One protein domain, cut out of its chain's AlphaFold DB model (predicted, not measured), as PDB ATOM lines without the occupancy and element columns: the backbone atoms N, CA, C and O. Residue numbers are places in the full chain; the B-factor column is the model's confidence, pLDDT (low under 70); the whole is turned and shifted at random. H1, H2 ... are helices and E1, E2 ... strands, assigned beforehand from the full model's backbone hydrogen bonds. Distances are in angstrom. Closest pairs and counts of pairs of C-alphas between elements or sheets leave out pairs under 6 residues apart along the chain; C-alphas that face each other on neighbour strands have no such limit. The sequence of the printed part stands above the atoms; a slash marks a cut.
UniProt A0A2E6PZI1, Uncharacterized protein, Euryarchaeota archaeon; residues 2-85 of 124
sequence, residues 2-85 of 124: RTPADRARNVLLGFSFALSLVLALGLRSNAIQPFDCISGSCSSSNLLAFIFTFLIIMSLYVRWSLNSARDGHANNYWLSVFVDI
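Overview. This is residues 2 to 85 of the 124 residues of an uncharacterized protein of Euryarchaeota archaeon (UniProt A0A2E6PZI1). Two long helices, H1 and H2, stand side by side and run opposite ways like the two legs of a narrow hairpin, and a small two-stranded hairpin, E1 and E2, sits in the connection at one end. At the other end of the rod the short helix H3 folds back after H2 and packs on residues 65 to 69 of H2. The printed part has 84 residues, with three named helices and two named strands in the order H1, E1, E2, H2, H3; E1 and E2 make one antiparallel sheet, and the class is mostly helix. The whole is only just loose, close to extended, with a radius of gyration of the C-alphas of 17.3 A, and it spans 57 by 22 by 16 A.

Arrangement. Start with H1, residues 4 to 28, and look across to H2, residues 47 to 70: they touch, with 15 pairs of C-alphas within 8 A. Their closest C-alphas are those of Ser 16 and Ile 56, 5.8 A apart. They run opposite ways at a shallow tilt of 25 degrees. Between them along the chain, find the hairpin of E1, residues 36 to 38, and E2, residues 41 to 43, antiparallel with 154 degrees between their directions. Look at N 36 and O 43, 3.2 A apart, and at N 43 and O 36, 3.1 A apart; both pairs are within hydrogen-bond range. E1 is apart from H2, and E2 is apart from H1. Past H2 comes H3, residues 77 to 81, which touches H2 at residues 65 to 69 alone; the closest C-alphas are those of Ala 69 and Leu 79, 6.9 A apart. H1 and H3 are apart. In H1 every O i to N i+4 pair is within hydrogen-bond range; in H2 19 of 20 are, and in H3 0 of 1, beside 2 of 2 O i to N i+3 pairs.

Along the chain. Find C-alpha 4 at (104.101, 42.951, 67.795); from there H1 runs 36.2 A to C-alpha 28 at (114.221, 20.940, 40.878). E1, residues 36 to 38, and E2, residues 41 to 43, follow. H2 begins at C-alpha 47 and runs 35.0 A to C-alpha 70. H3 ends at C-alpha 81, at (100.452, 49.416, 60.810).

Size, cuts and confidence. The C-alphas of Ser 39 and Ile 85 are the two farthest apart, at 58.3 A, while those of Arg 2 and Ile 85 are 9.4 A apart. The printed part has no cut. The links E1 to E2 and E2 to H2 are tight, and those from H1 to E1 and from H2 to H3 are short. The mean pLDDT of the printed part is 70.8, and residues 2 to 6, 30 to 46 and 66 to 85 are under 70.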
ATOM      1  N   ARG A   2     108.505  40.604  73.551       58.22
ATOM      2  CA  ARG A   2     108.424  40.657  72.076       58.22
ATOM      3  C   ARG A   2     107.379  41.692  71.670       58.22
ATOM      4  O   ARG A   2     106.206  41.476  71.951       58.22
ATOM      5  N   THR A   3     107.796  42.753  70.988       67.94
ATOM      6  CA  THR A   3     106.865  43.714  70.385       67.94
ATOM      7  C   THR A   3     106.080  43.031  69.252       67.94
ATOM      8  O   THR A   3     106.536  42.025  68.683       67.94
ATOM      9  N   PRO A   4     104.874  43.508  68.905       67.38
ATOM     10  CA  PRO A   4     104.101  42.951  67.795       67.38
ATOM     11  C   PRO A   4     104.851  43.074  66.456       67.38
ATOM     12  O   PRO A   4     104.733  42.181  65.612       67.38
ATOM     13  N   ALA A   5     105.715  44.084  66.300       66.81
ATOM     14  CA  ALA A   5     106.641  44.205  65.172       66.81
ATOM     15  C   ALA A   5     107.631  43.019  65.094       66.81
ATOM     16  O   ALA A   5     107.852  42.454  64.016       66.81
ATOM     17  N   ASP A   6     108.159  42.554  66.233       67.94
ATOM     18  CA  ASP A   6     109.035  41.376  66.288       67.94
ATOM     19  C   ASP A   6     108.292  40.069  65.960       67.94
ATOM     20  O   ASP A   6     108.871  39.156  65.357       67.94
ATOM     21  N   ARG A   7     107.002  39.956  66.308       74.88
ATOM     22  CA  ARG A   7     106.178  38.805  65.891       74.88
ATOM     23  C   ARG A   7     105.929  38.819  64.382       74.88
ATOM     24  O   ARG A   7     106.173  37.801  63.733       74.88
ATOM     25  N   ALA A   8     105.529  39.960  63.820       72.25
ATOM     26  CA  ALA A   8     105.308  40.117  62.381       72.25
ATOM     27  C   ALA A   8     106.573  39.784  61.570       72.25
ATOM     28  O   ALA A   8     106.511  39.053  60.580       72.25
ATOM     29  N   ARG A   9     107.746  40.218  62.045       70.75
ATOM     30  CA  ARG A   9     109.044  39.898  61.434       70.75
ATOM     31  C   ARG A   9     109.322  38.396  61.366       70.75
ATOM     32  O   ARG A   9     109.788  37.908  60.338       70.75
ATOM     33  N   ASN A  10     109.058  37.664  62.446       79.06
ATOM     34  CA  ASN A  10     109.302  36.220  62.486       79.06
ATOM     35  C   ASN A  10     108.342  35.452  61.569       79.06
ATOM     36  O   ASN A  10     108.755  34.489  60.924       79.06
ATOM     37  N   VAL A  11     107.093  35.910  61.451       81.69
ATOM     38  CA  VAL A  11     106.123  35.342  60.501       81.69
ATOM     39  C   VAL A  11     106.559  35.600  59.059       81.69
ATOM     40  O   VAL A  11     106.585  34.667  58.259       81.69
ATOM     41  N   LEU A  12     106.986  36.824  58.735       76.94
ATOM     42  CA  LEU A  12     107.513  37.163  57.407       76.94
ATOM     43  C   LEU A  12     108.774  36.353  57.059       76.94
ATOM     44  O   LEU A  12     108.946  35.927  55.915       76.94
ATOM     45  N   LEU A  13     109.635  36.078  58.041       78.19
ATOM     46  CA  LEU A  13     110.788  35.189  57.872       78.19
ATOM     47  C   LEU A  13     110.368  33.749  57.566       78.19
ATOM     48  O   LEU A  13     110.879  33.153  56.621       78.19
ATOM     49  N   GLY A  14     109.420  33.200  58.325       82.81
ATOM     50  CA  GLY A  14     108.895  31.861  58.059       82.81
ATOM     51  C   GLY A  14     108.242  31.759  56.678       82.81
ATOM     52  O   GLY A  14     108.507  30.818  55.932       82.81
ATOM     53  N   PHE A  15     107.445  32.762  56.307       83.06
ATOM     54  CA  PHE A  15     106.758  32.820  55.019       83.06
ATOM     55  C   PHE A  15     107.730  32.914  53.836       83.06
ATOM     56  O   PHE A  15     107.612  32.154  52.877       83.06
ATOM     57  N   SER A  16     108.726  33.799  53.921       80.12
ATOM     58  CA  SER A  16     109.757  33.939  52.884       80.12
ATOM     59  C   SER A  16     110.588  32.666  52.721       80.12
ATOM     60  O   SER A  16     110.833  32.245  51.591       80.12
ATOM     61  N   PHE A  17     110.953  31.998  53.821       82.56
ATOM     62  CA  PHE A  17     111.663  30.720  53.766       82.56
ATOM     63  C   PHE A  17     110.819  29.625  53.102       82.56
ATOM     64  O   PHE A  17     111.311  28.928  52.215       82.56
ATOM     65  N   ALA A  18     109.539  29.512  53.468       85.00
ATOM     66  CA  ALA A  18     108.618  28.553  52.863       85.00
ATOM     67  C   ALA A  18     108.439  28.799  51.356       85.00
ATOM     68  O   ALA A  18     108.546  27.858  50.567       85.00
ATOM     69  N   LEU A  19     108.244  30.056  50.942       80.31
ATOM     70  CA  LEU A  19     108.163  30.433  49.526       80.31
ATOM     71  C   LEU A  19     109.441  30.075  48.765       80.31
ATOM     72  O   LEU A  19     109.370  29.517  47.669       80.31
ATOM     73  N   SER A  20     110.607  30.350  49.351       79.75
ATOM     74  CA  SER A  20     111.894  30.013  48.738       79.75
ATOM     75  C   SER A  20     112.059  28.502  48.562       79.75
ATOM     76  O   SER A  20     112.587  28.054  47.545       79.75
ATOM     77  N   LEU A  21     111.579  27.712  49.525       84.00
ATOM     78  CA  LEU A  21     111.643  26.252  49.494       84.00
ATOM     79  C   LEU A  21     110.717  25.679  48.413       84.00
ATOM     80  O   LEU A  21     111.145  24.830  47.634       84.00
ATOM     81  N   VAL A  22     109.486  26.192  48.306       84.31
ATOM     82  CA  VAL A  22     108.537  25.827  47.237       84.31
ATOM     83  C   VAL A  22     109.106  26.168  45.860       84.31
ATOM     84  O   VAL A  22     109.062  25.331  44.960       84.31
ATOM     85  N   LEU A  23     109.698  27.356  45.704       79.62
ATOM     86  CA  LEU A  23     110.330  27.763  44.450       79.62
ATOM     87  C   LEU A  23     111.512  26.849  44.090       79.62
ATOM     88  O   LEU A  23     111.609  26.387  42.954       79.62
ATOM     89  N   ALA A  24     112.381  26.535  45.055       82.31
ATOM     90  CA  ALA A  24     113.524  25.645  44.849       82.31
ATOM     91  C   ALA A  24     113.095  24.210  44.494       82.31
ATOM     92  O   ALA A  24     113.677  23.588  43.603       82.31
ATOM     93  N   LEU A  25     112.057  23.689  45.156       83.06
ATOM     94  CA  LEU A  25     111.468  22.385  44.847       83.06
ATOM     95  C   LEU A  25     110.844  22.368  43.450       83.06
ATOM     96  O   LEU A  25     111.094  21.427  42.701       83.06
ATOM     97  N   GLY A  26     110.094  23.412  43.087       79.12
ATOM     98  CA  GLY A  26     109.454  23.530  41.775       79.12
ATOM     99  C   GLY A  26     110.453  23.641  40.621       79.12
ATOM    100  O   GLY A  26     110.229  23.054  39.562       79.12
ATOM    101  N   LEU A  27     111.580  24.327  40.843       78.12
ATOM    102  CA  LEU A  27     112.710  24.359  39.909       78.12
ATOM    103  C   LEU A  27     113.353  22.972  39.771       78.12
ATOM    104  O   LEU A  27     113.587  22.506  38.659       78.12
ATOM    105  N   ARG A  28     113.600  22.276  40.890       80.56
ATOM    106  CA  ARG A  28     114.221  20.940  40.878       80.56
ATOM    107  C   ARG A  28     113.340  19.889  40.205       80.56
ATOM    108  O   ARG A  28     113.860  19.024  39.507       80.56
ATOM    109  N   SER A  29     112.028  19.937  40.423       78.31
ATOM    110  CA  SER A  29     111.078  19.007  39.805       78.31
ATOM    111  C   SER A  29     110.754  19.356  38.351       78.31
ATOM    112  O   SER A  29     109.908  18.698  37.753       78.31
ATOM    113  N   ASN A  30     111.388  20.398  37.794       68.81
ATOM    114  CA  ASN A  30     111.131  20.941  36.459       68.81
ATOM    115  C   ASN A  30     109.660  21.348  36.222       68.81
ATOM    116  O   ASN A  30     109.228  21.498  35.079       68.81
ATOM    117  N   ALA A  31     108.897  21.521  37.310       66.50
ATOM    118  CA  ALA A  31     107.497  21.946  37.295       66.50
ATOM    119  C   ALA A  31     107.379  23.464  37.096       66.50
ATOM    120  O   ALA A  31     106.378  23.950  36.582       66.50
ATOM    121  N   ILE A  32     108.417  24.205  37.493       65.12
ATOM    122  CA  ILE A  32     108.570  25.635  37.245       65.12
ATOM    123  C   ILE A  32     109.814  25.801  36.373       65.12
ATOM    124  O   ILE A  32     110.934  25.738  36.873       65.12
ATOM    125  N   GLN A  33     109.624  26.001  35.069       66.44
ATOM    126  CA  GLN A  33     110.721  26.269  34.136       66.44
ATOM    127  C   GLN A  33     110.781  27.771  33.850       66.44
ATOM    128  O   GLN A  33     109.957  28.279  33.105       66.44
ATOM    129  N   PRO A  34     111.711  28.540  34.428       63.94
ATOM    130  CA  PRO A  34     111.731  29.992  34.230       63.94
ATOM    131  C   PRO A  34     111.941  30.395  32.759       63.94
ATOM    132  O   PRO A  34     111.524  31.478  32.353       63.94
ATOM    133  N   PHE A  35     112.533  29.504  31.960       65.81
ATOM    134  CA  PHE A  35     112.754  29.677  30.533       65.81
ATOM    135  C   PHE A  35     112.251  28.449  29.795       65.81
ATOM    136  O   PHE A  35     112.651  27.332  30.123       65.81
ATOM    137  N   ASP A  36     111.403  28.673  28.800       64.88
ATOM    138  CA  ASP A  36     111.031  27.649  27.836       64.88
ATOM    139  C   ASP A  36     111.796  27.968  26.547       64.88
ATOM    140  O   ASP A  36     111.640  29.045  25.957       64.88
ATOM    141  N   CYS A  37     112.735  27.096  26.181       66.25
ATOM    142  CA  CYS A  37     113.621  27.308  25.043       66.25
ATOM    143  C   CYS A  37     113.239  26.327  23.940       66.25
ATOM    144  O   CYS A  37     113.625  25.157  23.964       66.25
ATOM    145  N   ILE A  38     112.511  26.826  22.946       59.94
ATOM    146  CA  ILE A  38     112.176  26.072  21.741       59.94
ATOM    147  C   ILE A  38     113.069  26.609  20.623       59.94
ATOM    148  O   ILE A  38     112.929  27.743  20.176       59.94
ATOM    149  N   SER A  39     114.023  25.785  20.177       56.22
ATOM    150  CA  SER A  39     114.830  26.026  18.967       56.22
ATOM    151  C   SER A  39     115.485  27.420  18.869       56.22
ATOM    152  O   SER A  39     115.295  28.142  17.896       56.22
ATOM    153  N   GLY A  40     116.290  27.798  19.868       67.31
ATOM    154  CA  GLY A  40     117.187  28.964  19.789       67.31
ATOM    155  C   GLY A  40     116.587  30.306  20.217       67.31
ATOM    156  O   GLY A  40     117.340  31.261  20.398       67.31
ATOM    157  N   SER A  41     115.276  30.381  20.463       60.03
ATOM    158  CA  SER A  41     114.648  31.496  21.176       60.03
ATOM    159  C   SER A  41     114.168  31.020  22.549       60.03
ATOM    160  O   SER A  41     113.382  30.084  22.676       60.03
ATOM    161  N   CYS A  42     114.689  31.645  23.603       67.81
ATOM    162  CA  CYS A  42     114.211  31.422  24.964       67.81
ATOM    163  C   CYS A  42     113.197  32.514  25.296       67.81
ATOM    164  O   CYS A  42     113.537  33.698  25.301       67.81
ATOM    165  N   SER A  43     111.958  32.110  25.560       63.31
ATOM    166  CA  SER A  43     110.902  33.005  26.026       63.31
ATOM    167  C   SER A  43     110.626  32.717  27.497       63.31
ATOM    168  O   SER A  43     110.509  31.560  27.906       63.31
ATOM    169  N   SER A  44     110.533  33.763  28.319       61.12
ATOM    170  CA  SER A  44     110.127  33.620  29.716       61.12
ATOM    171  C   SER A  44     108.602  33.479  29.786       61.12
ATOM    172  O   SER A  44     107.886  34.436  30.076       61.12
ATOM    173  N   SER A  45     108.081  32.299  29.448       64.19
ATOM    174  CA  SER A  45     106.633  32.045  29.404       64.19
ATOM    175  C   SER A  45     106.022  31.791  30.789       64.19
ATOM    176  O   SER A  45     104.808  31.908  30.963       64.19
ATOM    177  N   ASN A  46     106.841  31.483  31.801       68.44
ATOM    178  CA  ASN A  46     106.348  31.038  33.102       68.44
ATOM    179  C   ASN A  46     106.158  32.187  34.102       68.44
ATOM    180  O   ASN A  46     106.990  32.465  34.969       68.44
ATOM    181  N   LEU A  47     104.974  32.796  34.015       75.81
ATOM    182  CA  LEU A  47     104.453  33.837  34.908       75.81
ATOM    183  C   LEU A  47     104.490  33.431  36.397       75.81
ATOM    184  O   LEU A  47     104.746  34.262  37.266       75.81
ATOM    185  N   LEU A  48     104.330  32.138  36.696       73.19
ATOM    186  CA  LEU A  48     104.428  31.582  38.052       73.19
ATOM    187  C   LEU A  48     105.811  31.802  38.691       73.19
ATOM    188  O   LEU A  48     105.891  32.183  39.858       73.19
ATOM    189  N   ALA A  49     106.897  31.627  37.931       73.19
ATOM    190  CA  ALA A  49     108.257  31.854  38.425       73.19
ATOM    191  C   ALA A  49     108.489  33.334  38.781       73.19
ATOM    192  O   ALA A  49     109.126  33.656  39.788       73.19
ATOM    193  N   PHE A  50     107.909  34.240  37.989       78.50
ATOM    194  CA  PHE A  50     107.942  35.679  38.247       78.50
ATOM    195  C   PHE A  50     107.148  36.069  39.494       78.50
ATOM    196  O   PHE A  50     107.641  36.846  40.307       78.50
ATOM    197  N   ILE A  51     105.955  35.502  39.702       80.94
ATOM    198  CA  ILE A  51     105.165  35.779  40.911       80.94
ATOM    199  C   ILE A  51     105.932  35.352  42.165       80.94
ATOM    200  O   ILE A  51     106.043  36.130  43.110       80.94
ATOM    201  N   PHE A  52     106.487  34.138  42.180       77.62
ATOM    202  CA  PHE A  52     107.219  33.646  43.350       77.62
ATOM    203  C   PHE A  52     108.452  34.495  43.663       77.62
ATOM    204  O   PHE A  52     108.673  34.852  44.819       77.62
ATOM    205  N   THR A  53     109.231  34.866  42.647       78.75
ATOM    206  CA  THR A  53     110.399  35.738  42.840       78.75
ATOM    207  C   THR A  53     109.993  37.133  43.316       78.75
ATOM    208  O   THR A  53     110.597  37.650  44.257       78.75
ATOM    209  N   PHE A  54     108.922  37.709  42.764       84.38
ATOM    210  CA  PHE A  54     108.389  38.997  43.207       84.38
ATOM    211  C   PHE A  54     107.910  38.961  44.665       84.38
ATOM    212  O   PHE A  54     108.241  39.853  45.445       84.38
ATOM    213  N   LEU A  55     107.191  37.909  45.069       80.81
ATOM    214  CA  LEU A  55     106.739  37.728  46.454       80.81
ATOM    215  C   LEU A  55     107.913  37.612  47.432       80.81
ATOM    216  O   LEU A  55     107.873  38.207  48.511       80.81
ATOM    217  N   ILE A  56     108.979  36.901  47.053       81.25
ATOM    218  CA  ILE A  56     110.199  36.805  47.864       81.25
ATOM    219  C   ILE A  56     110.838  38.192  48.021       81.25
ATOM    220  O   ILE A  56     111.128  38.602  49.147       81.25
ATOM    221  N   ILE A  57     110.990  38.952  46.933       84.44
ATOM    222  CA  ILE A  57     111.560  40.308  46.968       84.44
ATOM    223  C   ILE A  57     110.717  41.236  47.850       84.44
ATOM    224  O   ILE A  57     111.268  41.917  48.717       84.44
ATOM    225  N   MET A  58     109.392  41.219  47.699       81.50
ATOM    226  CA  MET A  58     108.489  42.025  48.526       81.50
ATOM    227  C   MET A  58     108.593  41.650  50.006       81.50
ATOM    228  O   MET A  58     108.680  42.533  50.856       81.50
ATOM    229  N   SER A  59     108.664  40.357  50.333       78.94
ATOM    230  CA  SER A  59     108.816  39.907  51.722       78.94
ATOM    231  C   SER A  59     110.138  40.374  52.354       78.94
ATOM    232  O   SER A  59     110.161  40.799  53.512       78.94
ATOM    233  N   LEU A  60     111.231  40.373  51.581       77.94
ATOM    234  CA  LEU A  60     112.531  40.888  52.012       77.94
ATOM    235  C   LEU A  60     112.521  42.413  52.153       77.94
ATOM    236  O   LEU A  60     113.090  42.931  53.114       77.94
ATOM    237  N   TYR A  61     111.845  43.121  51.247       81.19
ATOM    238  CA  TYR A  61     111.698  44.574  51.302       81.19
ATOM    239  C   TYR A  61     110.902  45.022  52.531       81.19
ATOM    240  O   TYR A  61     111.350  45.901  53.266       81.19
ATOM    241  N   VAL A  62     109.767  44.373  52.812       76.19
ATOM    242  CA  VAL A  62     108.958  44.648  54.011       76.19
ATOM    243  C   VAL A  62     109.782  44.394  55.275       76.19
ATOM    244  O   VAL A  62     109.812  45.234  56.172       76.19
ATOM    245  N   ARG A  63     110.539  43.289  55.324       74.06
ATOM    246  CA  ARG A  63     111.463  43.000  56.432       74.06
ATOM    247  C   ARG A  63     112.543  44.076  56.589       74.06
ATOM    248  O   ARG A  63     112.850  44.452  57.719       74.06
ATOM    249  N   TRP A  64     113.147  44.532  55.494       75.38
ATOM    250  CA  TRP A  64     114.162  45.585  55.530       75.38
ATOM    251  C   TRP A  64     113.570  46.908  56.024       75.38
ATOM    252  O   TRP A  64     114.137  47.533  56.916       75.38
ATOM    253  N   SER A  65     112.381  47.275  55.538       71.12
ATOM    254  CA  SER A  65     111.660  48.473  55.971       71.12
ATOM    255  C   SER A  65     111.320  48.444  57.468       71.12
ATOM    256  O   SER A  65     111.541  49.441  58.155       71.12
ATOM    257  N   LEU A  66     110.875  47.294  57.990       68.19
ATOM    258  CA  LEU A  66     110.644  47.073  59.425       68.19
ATOM    259  C   LEU A  66     111.932  47.210  60.258       68.19
ATOM    260  O   LEU A  66     111.880  47.700  61.381       68.19
ATOM    261  N   ASN A  67     113.089  46.801  59.727       69.50
ATOM    262  CA  ASN A  67     114.367  46.939  60.429       69.50
ATOM    263  C   ASN A  67     114.836  48.401  60.465       69.50
ATOM    264  O   ASN A  67     115.189  48.901  61.526       69.50
ATOM    265  N   SER A  68     114.760  49.108  59.333       63.84
ATOM    266  CA  SER A  68     115.114  50.533  59.249       63.84
ATOM    267  C   SER A  68     114.188  51.432  60.077       63.84
ATOM    268  O   SER A  68     114.601  52.496  60.529       63.84
ATOM    269  N   ALA A  69     112.936  51.016  60.291       62.44
ATOM    270  CA  ALA A  69     111.984  51.707  61.159       62.44
ATOM    271  C   ALA A  69     112.391  51.663  62.645       62.44
ATOM    272  O   ALA A  69     112.179  52.631  63.370       62.44
ATOM    273  N   ARG A  70     113.018  50.566  63.087       60.66
ATOM    274  CA  ARG A  70     113.447  50.361  64.479       60.66
ATOM    275  C   ARG A  70     114.691  51.175  64.852       60.66
ATOM    276  O   ARG A  70     114.822  51.589  65.998       60.66
ATOM    277  N   ASP A  71     115.559  51.462  63.881       58.34
ATOM    278  CA  ASP A  71     116.795  52.237  64.081       58.34
ATOM    279  C   ASP A  71     116.559  53.770  64.122       58.34
ATOM    280  O   ASP A  71     117.498  54.561  64.199       58.34
ATOM    281  N   GLY A  72     115.293  54.205  64.149       51.91
ATOM    282  CA  GLY A  72     114.902  55.485  64.745       51.91
ATOM    283  C   GLY A  72     114.848  56.711  63.833       51.91
ATOM    284  O   GLY A  72     114.590  57.795  64.348       51.91
ATOM    285  N   HIS A  73     115.064  56.614  62.517       47.34
ATOM    286  CA  HIS A  73     115.112  57.805  61.635       47.34
ATOM    287  C   HIS A  73     114.187  57.773  60.412       47.34
ATOM    288  O   HIS A  73     114.213  58.700  59.604       47.34
ATOM    289  N   ALA A  74     113.332  56.762  60.267       51.66
ATOM    290  CA  ALA A  74     112.419  56.688  59.134       51.66
ATOM    291  C   ALA A  74     110.964  56.631  59.611       51.66
ATOM    292  O   ALA A  74     110.491  55.592  60.073       51.66
ATOM    293  N   ASN A  75     110.256  57.760  59.479       52.44
ATOM    294  CA  ASN A  75     108.798  57.837  59.575       52.44
ATOM    295  C   ASN A  75     108.191  57.035  58.415       52.44
ATOM    296  O   ASN A  75     107.873  57.574  57.356       52.44
ATOM    297  N   ASN A  76     108.124  55.720  58.586       55.75
ATOM    298  CA  ASN A  76     107.632  54.811  57.570       55.75
ATOM    299  C   ASN A  76     106.163  54.503  57.847       55.75
ATOM    300  O   ASN A  76     105.796  54.150  58.962       55.75
ATOM    301  N   TYR A  77     105.343  54.540  56.796       60.66
ATOM    302  CA  TYR A  77     103.947  54.082  56.783       60.66
ATOM    303  C   TYR A  77     103.735  52.724  57.489       60.66
ATOM    304  O   TYR A  77     102.698  52.476  58.083       60.66
ATOM    305  N   TRP A  78     104.736  51.843  57.488       57.84
ATOM    306  CA  TRP A  78     104.663  50.543  58.157       57.84
ATOM    307  C   TRP A  78     104.643  50.606  59.689       57.84
ATOM    308  O   TRP A  78     104.139  49.678  60.312       57.84
ATOM    309  N   LEU A  79     105.142  51.685  60.297       58.19
ATOM    310  CA  LEU A  79     105.153  51.888  61.752       58.19
ATOM    311  C   LEU A  79     103.757  52.232  62.297       58.19
ATOM    312  O   LEU A  79     103.471  51.928  63.452       58.19
ATOM    313  N   SER A  80     102.868  52.806  61.473       62.28
ATOM    314  CA  SER A  80     101.458  52.994  61.850       62.28
ATOM    315  C   SER A  80     100.655  51.693  61.775       62.28
ATOM    316  O   SER A  80      99.677  51.538  62.499       62.28
ATOM    317  N   VAL A  81     101.077  50.743  60.933       65.19
ATOM    318  CA  VAL A  81     100.452  49.416  60.810       65.19
ATOM    319  C   VAL A  81     100.994  48.444  61.864       65.19
ATOM    320  O   VAL A  81     100.230  47.694  62.467       65.19
ATOM    321  N   PHE A  82     102.306  48.460  62.110       63.38
ATOM    322  CA  PHE A  82     102.982  47.618  63.097       63.38
ATOM    323  C   PHE A  82     103.669  48.494  64.134       63.38
ATOM    324  O   PHE A  82     104.864  48.776  64.061       63.38
ATOM    325  N   VAL A  83     102.870  48.923  65.100       64.44
ATOM    326  CA  VAL A  83     103.310  49.780  66.190       64.44
ATOM    327  C   VAL A  83     104.360  49.047  67.034       64.44
ATOM    328  O   VAL A  83     104.087  47.984  67.586       64.44
ATOM    329  N   ASP A  84     105.563  49.608  67.155       64.00
ATOM    330  CA  ASP A  84     106.654  49.045  67.968       64.00
ATOM    331  C   ASP A  84     106.505  49.435  69.451       64.00
ATOM    332  O   ASP A  84     107.397  50.017  70.062       64.00
ATOM    333  N   ILE A  85     105.326  49.174  70.021       65.25
ATOM    334  CA  ILE A  85     105.028  49.371  71.446       65.25
ATOM    335  C   ILE A  85     105.073  48.009  72.148       65.25
ATOM    336  O   ILE A  85     104.703  46.984  71.567       65.25
TER     337      ILE A  85